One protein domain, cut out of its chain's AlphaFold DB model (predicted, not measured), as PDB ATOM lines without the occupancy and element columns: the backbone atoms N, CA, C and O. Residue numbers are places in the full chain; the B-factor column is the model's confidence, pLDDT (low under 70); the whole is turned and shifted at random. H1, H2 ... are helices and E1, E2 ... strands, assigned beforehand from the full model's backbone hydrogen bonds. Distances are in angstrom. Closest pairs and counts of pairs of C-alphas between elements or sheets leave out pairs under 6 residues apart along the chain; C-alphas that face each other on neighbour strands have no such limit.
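Overview. This is residues 10 to 66 of the 136 residues of an uncharacterized protein of Araneus ventricosus (UniProt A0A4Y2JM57). A long hairpin of two strands, E1 and E2, makes the middle of a small sheet-built domain, and two short strands, E3 and E4, follow one another along the other side of E2. The one helix, H1, stands up from the sheet near the beginning of E2, while from the far end of E2 a long loop runs out and back, its residues 32 to 37 sticking out free. The printed part has 57 residues with four named strands and one named helix, in the order E1 E2 E3 E4 H1, and its class is mixed, helices and strands. The sheet is branched, its neighbour pairs antiparallel. The whole is loose, with a radius of gyration of the C-alphas of 13.4 A and spans of 37 by 30 by 17 A.

Along the chain. Find C-alpha 10 at (213.300, 207.709, 155.372); from there strand E1 runs through residues 10 to 16, 19.8 A long. Strand E2, residues 22 to 29, begins at C-alpha 22 at (213.197, 189.114, 160.438) and is 22.7 A long. Further on you meet strand E3, residues 42 to 44, 6.3 A, and strand E4, residues 52 to 54, 6.5 A. Helix H1, residues 55 to 63, follows E4 directly and runs 11.9 A to C-alpha 63 at (221.842, 193.928, 145.934).

Arrangement. Start at E2, which has three neighbours. E1 lies on one side of it, beside residues 22 to 28, and forms a hairpin with it at 155 degrees between their directions; look for N 11 and O 27, 2.8 A, and N 25 and O 13, 2.9 A, within hydrogen-bond range. On the other side the pairing is staggered. E3 lies beside residues 26 to 28, antiparallel at 136 degrees and also a hairpin with E2, with N 28 and O 42 at 2.8 A. E4 lies beside residues 23 to 25, antiparallel at 139 degrees, with N 24 and O 53 at 2.8 A. E3 and E4 are apart. E1, E2 and E3 form a meander, each strand the antiparallel neighbour of the one before. H1 is on the sheet at a height over the sheet of 9.8 A and stands up from it, its line rising 58 degrees out of the local plane. The closest C-alphas of E2 and H1 are those of Ala 23 and Leu 55, 5.0 A apart. In H1 every O i to N i+4 pair is within hydrogen-bond range.

Size, cuts and confidence. The two C-alphas farthest apart are those of Thr 36 and His 64, at 39.4 A. The link from E2 to E3, residues 30 to 41, is long; E1 to E2 and E4 to H1 are tight links, and E3 to E4 is short. The printed part has no cut. Its mean pLDDT is 94.1, and no printed residue is under 70.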
ATOM      1  N   LEU A  10     213.523 209.121 155.658       95.75
ATOM      2  CA  LEU A  10     213.300 207.709 155.372       95.75
ATOM      3  C   LEU A  10     213.725 206.907 156.598       95.75
ATOM      4  O   LEU A  10     214.880 206.988 157.017       95.75
ATOM      5  N   LEU A  11     212.789 206.167 157.175       96.06
ATOM      6  CA  LEU A  11     213.011 205.331 158.343       96.06
ATOM      7  C   LEU A  11     212.957 203.860 157.931       96.06
ATOM      8  O   LEU A  11     212.039 203.426 157.236       96.06
ATOM      9  N   PHE A  12     213.966 203.116 158.372       97.31
ATOM     10  CA  PHE A  12     214.121 201.688 158.137       97.31
ATOM     11  C   PHE A  12     214.056 201.004 159.500       97.31
ATOM     12  O   PHE A  12     214.969 201.154 160.312       97.31
ATOM     13  N   GLU A  13     212.969 200.292 159.768       98.00
ATOM     14  CA  GLU A  13     212.793 199.539 161.007       98.00
ATOM     15  C   GLU A  13     213.079 198.061 160.746       98.00
ATOM     16  O   GLU A  13     212.556 197.485 159.790       98.00
ATOM     17  N   LEU A  14     213.892 197.444 161.602       98.12
ATOM     18  CA  LEU A  14     214.143 196.006 161.582       98.12
ATOM     19  C   LEU A  14     213.321 195.351 162.694       98.12
ATOM     20  O   LEU A  14     213.501 195.678 163.866       98.12
ATOM     21  N   HIS A  15     212.425 194.442 162.320       97.88
ATOM     22  CA  HIS A  15     211.484 193.785 163.222       97.88
ATOM     23  C   HIS A  15     211.760 192.286 163.301       97.88
ATOM     24  O   HIS A  15     211.954 191.633 162.275       97.88
ATOM     25  N   GLU A  16     211.726 191.741 164.515       97.81
ATOM     26  CA  GLU A  16     211.607 190.301 164.749       97.81
ATOM     27  C   GLU A  16     210.119 189.938 164.810       97.81
ATOM     28  O   GLU A  16     209.346 190.514 165.578       97.81
ATOM     29  N   MET A  17     209.709 189.010 163.952       96.00
ATOM     30  CA  MET A  17     208.322 188.603 163.770       96.00
ATOM     31  C   MET A  17     207.955 187.459 164.725       96.00
ATOM     32  O   MET A  17     208.811 186.794 165.305       96.00
ATOM     33  N   ALA A  18     206.656 187.188 164.875       96.00
ATOM     34  CA  ALA A  18     206.159 186.152 165.788       96.00
ATOM     35  C   ALA A  18     206.636 184.725 165.443       96.00
ATOM     36  O   ALA A  18     206.677 183.860 166.314       96.00
ATOM     37  N   ASP A  19     206.987 184.477 164.182       95.44
ATOM     38  CA  ASP A  19     207.554 183.221 163.684       95.44
ATOM     39  C   ASP A  19     209.095 183.184 163.749       95.44
ATOM     40  O   ASP A  19     209.714 182.308 163.146       95.44
ATOM     41  N   ALA A  20     209.710 184.120 164.484       95.12
ATOM     42  CA  ALA A  20     211.156 184.326 164.598       95.12
ATOM     43  C   ALA A  20     211.859 184.683 163.273       95.12
ATOM     44  O   ALA A  20     213.088 184.640 163.186       95.12
ATOM     45  N   THR A  21     211.105 185.052 162.232       96.19
ATOM     46  CA  THR A  21     211.681 185.642 161.020       96.19
ATOM     47  C   THR A  21     211.971 187.127 161.224       96.19
ATOM     48  O   THR A  21     211.440 187.766 162.130       96.19
ATOM     49  N   VAL A  22     212.838 187.692 160.384       97.81
ATOM     50  CA  VAL A  22     213.197 189.114 160.438       97.81
ATOM     51  C   VAL A  22     212.645 189.825 159.211       97.81
ATOM     52  O   VAL A  22     212.848 189.378 158.077       97.81
ATOM     53  N   ALA A  23     211.982 190.954 159.433       97.75
ATOM     54  CA  ALA A  23     211.407 191.775 158.380       97.75
ATOM     55  C   ALA A  23     211.835 193.240 158.504       97.75
ATOM     56  O   ALA A  23     212.055 193.761 159.595       97.75
ATOM     57  N   VAL A  24     211.936 193.911 157.362       98.00
ATOM     58  CA  VAL A  24     212.207 195.342 157.252       98.00
ATOM     59  C   VAL A  24     210.900 196.062 156.946       98.00
ATOM     60  O   VAL A  24     210.177 195.669 156.029       98.00
ATOM     61  N   ARG A  25     210.622 197.136 157.685       97.81
ATOM     62  CA  ARG A  25     209.521 198.064 157.416       97.81
ATOM     63  C   ARG A  25     210.090 199.422 157.024       97.81
ATOM     64  O   ARG A  25     210.967 199.953 157.704       97.81
ATOM     65  N   LEU A  26     209.598 199.972 155.918       97.56
ATOM     66  CA  LEU A  26     210.066 201.239 155.360       97.56
ATOM     67  C   LEU A  26     208.997 202.311 155.531       97.56
ATOM     68  O   LEU A  26     207.856 202.124 155.112       97.56
ATOM     69  N   LEU A  27     209.377 203.447 156.102       96.94
ATOM     70  CA  LEU A  27     208.478 204.568 156.348       96.94
ATOM     71  C   LEU A  27     209.074 205.858 155.784       96.94
ATOM     72  O   LEU A  27     210.275 206.105 155.881       96.94
ATOM     73  N   TYR A  28     208.224 206.711 155.225       95.81
ATOM     74  CA  TYR A  28     208.568 208.063 154.812       95.81
ATOM     75  C   TYR A  28     207.793 209.077 155.645       95.81
ATOM     76  O   TYR A  28     206.567 209.156 155.584       95.81
ATOM     77  N   MET A  29     208.522 209.873 156.418       93.94
ATOM     78  CA  MET A  29     207.970 210.960 157.217       93.94
ATOM     79  C   MET A  29     208.203 212.273 156.476       93.94
ATOM     80  O   MET A  29     209.340 212.598 156.139       93.94
ATOM     81  N   ASN A  30     207.136 213.022 156.205       93.00
ATOM     82  CA  ASN A  30     207.188 214.257 155.416       93.00
ATOM     83  C   ASN A  30     206.500 215.454 156.092       93.00
ATOM     84  O   ASN A  30     206.190 216.435 155.411       93.00
ATOM     85  N   SER A  31     206.271 215.394 157.409       90.75
ATOM     86  CA  SER A  31     205.742 216.538 158.152       90.75
ATOM     87  C   SER A  31     206.706 217.724 158.072       90.75
ATOM     88  O   SER A  31     207.898 217.602 158.349       90.75
ATOM     89  N   THR A  32     206.178 218.895 157.714       87.06
ATOM     90  CA  THR A  32     206.917 220.168 157.678       87.06
ATOM     91  C   THR A  32     207.027 220.835 159.052       87.06
ATOM     92  O   THR A  32     207.744 221.824 159.193       87.06
ATOM     93  N   GLY A  33     206.336 220.303 160.066       87.44
ATOM     94  CA  GLY A  33     206.342 220.789 161.445       87.44
ATOM     95  C   GLY A  33     206.379 219.640 162.457       87.44
ATOM     96  O   GLY A  33     205.478 219.555 163.291       87.44
ATOM     97  N   PRO A  34     207.404 218.765 162.435       83.31
ATOM     98  CA  PRO A  34     207.424 217.526 163.220       83.31
ATOM     99  C   PRO A  34     207.406 217.746 164.743       83.31
ATOM    100  O   PRO A  34     207.033 216.852 165.493       83.31
ATOM    101  N   LEU A  35     207.782 218.940 165.215       87.44
ATOM    102  CA  LEU A  35     207.710 219.307 166.636       87.44
ATOM    103  C   LEU A  35     206.281 219.595 167.115       87.44
ATOM    104  O   LEU A  35     206.014 219.528 168.312       87.44
ATOM    105  N   THR A  36     205.385 219.961 166.201       90.62
ATOM    106  CA  THR A  36     203.986 220.291 166.500       90.62
ATOM    107  C   THR A  36     203.038 219.171 166.103       90.62
ATOM    108  O   THR A  36     202.086 218.895 166.824       90.62
ATOM    109  N   ASP A  37     203.307 218.527 164.972       88.19
ATOM    110  CA  ASP A  37     202.543 217.398 164.458       88.19
ATOM    111  C   ASP A  37     203.485 216.513 163.638       88.19
ATOM    112  O   ASP A  37     204.031 216.941 162.620       88.19
ATOM    113  N   MET A  38     203.709 215.285 164.093       83.81
ATOM    114  CA  MET A  38     204.539 214.312 163.375       83.81
ATOM    115  C   MET A  38     203.853 213.807 162.095       83.81
ATOM    116  O   MET A  38     204.545 213.341 161.190       83.81
ATOM    117  N   GLY A  39     202.524 213.937 161.992       86.06
ATOM    118  CA  GLY A  39     201.727 213.307 160.945       86.06
ATOM    119  C   GLY A  39     201.746 211.774 161.018       86.06
ATOM    120  O   GLY A  39     202.414 211.171 161.859       86.06
ATOM    121  N   GLU A  40     200.997 211.128 160.124       90.69
ATOM    122  CA  GLU A  40     201.060 209.675 159.944       90.69
ATOM    123  C   GLU A  40     202.218 209.315 158.992       90.69
ATOM    124  O   GLU A  40     202.303 209.888 157.900       90.69
ATOM    125  N   PRO A  41     203.118 208.383 159.363       93.12
ATOM    126  CA  PRO A  41     204.181 207.937 158.470       93.12
ATOM    127  C   PRO A  41     203.624 207.265 157.212       93.12
ATOM    128  O   PRO A  41     202.765 206.389 157.283       93.12
ATOM    129  N   HIS A  42     204.165 207.613 156.047       94.88
ATOM    130  CA  HIS A  42     203.812 206.939 154.803       94.88
ATOM    131  C   HIS A  42     204.541 205.600 154.703       94.88
ATOM    132  O   HIS A  42     205.765 205.569 154.593       94.88
ATOM    133  N   VAL A  43     203.798 204.496 154.690       96.94
ATOM    134  CA  VAL A  43     204.371 203.163 154.476       96.94
ATOM    135  C   VAL A  43     204.875 203.034 153.039       96.94
ATOM    136  O   VAL A  43     204.128 203.253 152.084       96.94
ATOM    137  N   LEU A  44     206.146 202.663 152.884       95.94
ATOM    138  CA  LEU A  44     206.756 202.371 151.594       95.94
ATOM    139  C   LEU A  44     206.812 200.854 151.398       95.94
ATOM    140  O   LEU A  44     207.526 200.149 152.106       95.94
ATOM    141  N   VAL A  45     206.067 200.349 150.417       95.62
ATOM    142  CA  VAL A  45     206.048 198.923 150.075       95.62
ATOM    143  C   VAL A  45     206.884 198.704 148.821       95.62
ATOM    144  O   VAL A  45     206.700 199.395 147.820       95.62
ATOM    145  N   LEU A  46     207.827 197.766 148.889       93.25
ATOM    146  CA  LEU A  46     208.624 197.358 147.734       93.25
ATOM    147  C   LEU A  46     207.801 196.448 146.823       93.25
ATOM    148  O   LEU A  46     206.978 195.672 147.309       93.25
ATOM    149  N   ASP A  47     208.071 196.503 145.518       89.19
ATOM    150  CA  ASP A  47     207.490 195.555 144.564       89.19
ATOM    151  C   ASP A  47     207.737 194.113 145.038       89.19
ATOM    152  O   ASP A  47     208.837 193.782 145.487       89.19
ATOM    153  N   ASP A  48     206.710 193.268 144.935       86.50
ATOM    154  CA  ASP A  48     206.711 191.865 145.373       86.50
ATOM    155  C   ASP A  48     206.912 191.638 146.892       86.50
ATOM    156  O   ASP A  48     207.189 190.517 147.323       86.50
ATOM    157  N   CYS A  49     206.730 192.672 147.722       92.62
ATOM    158  CA  CYS A  49     206.766 192.583 149.185       92.62
ATOM    159  C   CYS A  49     205.487 193.134 149.851       92.62
ATOM    160  O   CYS A  49     204.678 193.826 149.238       92.62
ATOM    161  N   SER A  50     205.305 192.812 151.134       94.00
ATOM    162  CA  SER A  50     204.349 193.468 152.040       94.00
ATOM    163  C   SER A  50     205.010 194.617 152.813       94.00
ATOM    164  O   SER A  50     206.219 194.813 152.714       94.00
ATOM    165  N   GLU A  51     204.233 195.357 153.614       95.94
ATOM    166  CA  GLU A  51     204.739 196.402 154.528       95.94
ATOM    167  C   GLU A  51     205.917 195.924 155.390       95.94
ATOM    168  O   GLU A  51     206.919 196.624 155.515       95.94
ATOM    169  N   PHE A  52     205.805 194.716 155.943       96.88
ATOM    170  CA  PHE A  52     206.915 193.998 156.559       96.88
ATOM    171  C   PHE A  52     207.523 193.087 155.496       96.88
ATOM    172  O   PHE A  52     206.973 192.029 155.188       96.88
ATOM    173  N   CYS A  53     208.615 193.527 154.879       97.31
ATOM    174  CA  CYS A  53     209.294 192.790 153.820       97.31
ATOM    175  C   CYS A  53     210.346 191.864 154.446       97.31
ATOM    176  O   CYS A  53     211.203 192.361 155.178       97.31
ATOM    177  N   PRO A  54     210.330 190.543 154.185       96.62
ATOM    178  CA  PRO A  54     211.357 189.639 154.698       96.62
ATOM    179  C   PRO A  54     212.762 190.142 154.356       96.62
ATOM    180  O   PRO A  54     213.010 190.557 153.221       96.62
ATOM    181  N   LEU A  55     213.683 190.091 155.322       96.50
ATOM    182  CA  LEU A  55     215.028 190.658 155.171       96.50
ATOM    183  C   LEU A  55     215.760 190.111 153.933       96.50
ATOM    184  O   LEU A  55     216.383 190.875 153.204       96.50
ATOM    185  N   GLU A  56     215.627 188.814 153.648       95.06
ATOM    186  CA  GLU A  56     216.227 188.182 152.467       95.06
ATOM    187  C   GLU A  56     215.715 188.794 151.152       95.06
ATOM    188  O   GLU A  56     216.506 189.135 150.268       95.06
ATOM    189  N   ASN A  57     214.400 189.001 151.040       95.44
ATOM    190  CA  ASN A  57     213.787 189.619 149.864       95.44
ATOM    191  C   ASN A  57     214.228 191.078 149.719       95.44
ATOM    192  O   ASN A  57     214.569 191.509 148.615       95.44
ATOM    193  N   PHE A  58     214.275 191.819 150.831       95.31
ATOM    194  CA  PHE A  58     214.773 193.192 150.866       95.31
ATOM    195  C   PHE A  58     216.220 193.267 150.355       95.31
ATOM    196  O   PHE A  58     216.511 194.018 149.423       95.31
ATOM    197  N   THR A  59     217.125 192.448 150.901       94.88
ATOM    198  CA  THR A  59     218.536 192.421 150.491       94.88
ATOM    199  C   THR A  59     218.677 192.072 149.016       94.88
ATOM    200  O   THR A  59     219.356 192.787 148.281       94.88
ATOM    201  N   LYS A  60     217.982 191.030 148.544       94.75
ATOM    202  CA  LYS A  60     218.003 190.625 147.134       94.75
ATOM    203  C   LYS A  60     217.513 191.740 146.207       94.75
ATOM    204  O   LYS A  60     218.065 191.919 145.121       94.75
ATOM    205  N   ARG A  61     216.503 192.512 146.629       94.31
ATOM    206  CA  ARG A  61     215.970 193.628 145.838       94.31
ATOM    207  C   ARG A  61     217.006 194.728 145.638       94.31
ATOM    208  O   ARG A  61     217.083 195.254 144.536       94.31
ATOM    209  N   PHE A  62     217.797 195.062 146.654       93.50
ATOM    210  CA  PHE A  62     218.767 196.161 146.575       93.50
ATOM    211  C   PHE A  62     220.181 195.732 146.190       93.50
ATOM    212  O   PHE A  62     220.977 196.593 145.839       93.50
ATOM    213  N   GLN A  63     220.491 194.434 146.190       94.62
ATOM    214  CA  GLN A  63     221.842 193.928 145.934       94.62
ATOM    215  C   GLN A  63     222.464 194.478 144.644       94.62
ATOM    216  O   GLN A  63     223.612 194.888 144.647       94.62
ATOM    217  N   HIS A  64     221.691 194.547 143.558       93.88
ATOM    218  CA  HIS A  64     222.163 195.052 142.264       93.88
ATOM    219  C   HIS A  64     222.419 196.571 142.221       93.88
ATOM    220  O   HIS A  64     222.918 197.071 141.217       93.88
ATOM    221  N   LEU A  65     222.019 197.309 143.261       95.25
ATOM    222  CA  LEU A  65     222.240 198.752 143.407       95.25
ATOM    223  C   LEU A  65     223.414 199.067 144.342       95.25
ATOM    224  O   LEU A  65     223.784 200.233 144.470       95.25
ATOM    225  N   ILE A  66     223.955 198.059 145.029       94.94
ATOM    226  CA  ILE A  66     225.091 198.207 145.933       94.94
ATOM    227  C   ILE A  66     226.351 197.872 145.126       94.94
ATOM    228  O   ILE A  66     226.436 196.755 144.617       94.94
TER     229      ILE A  66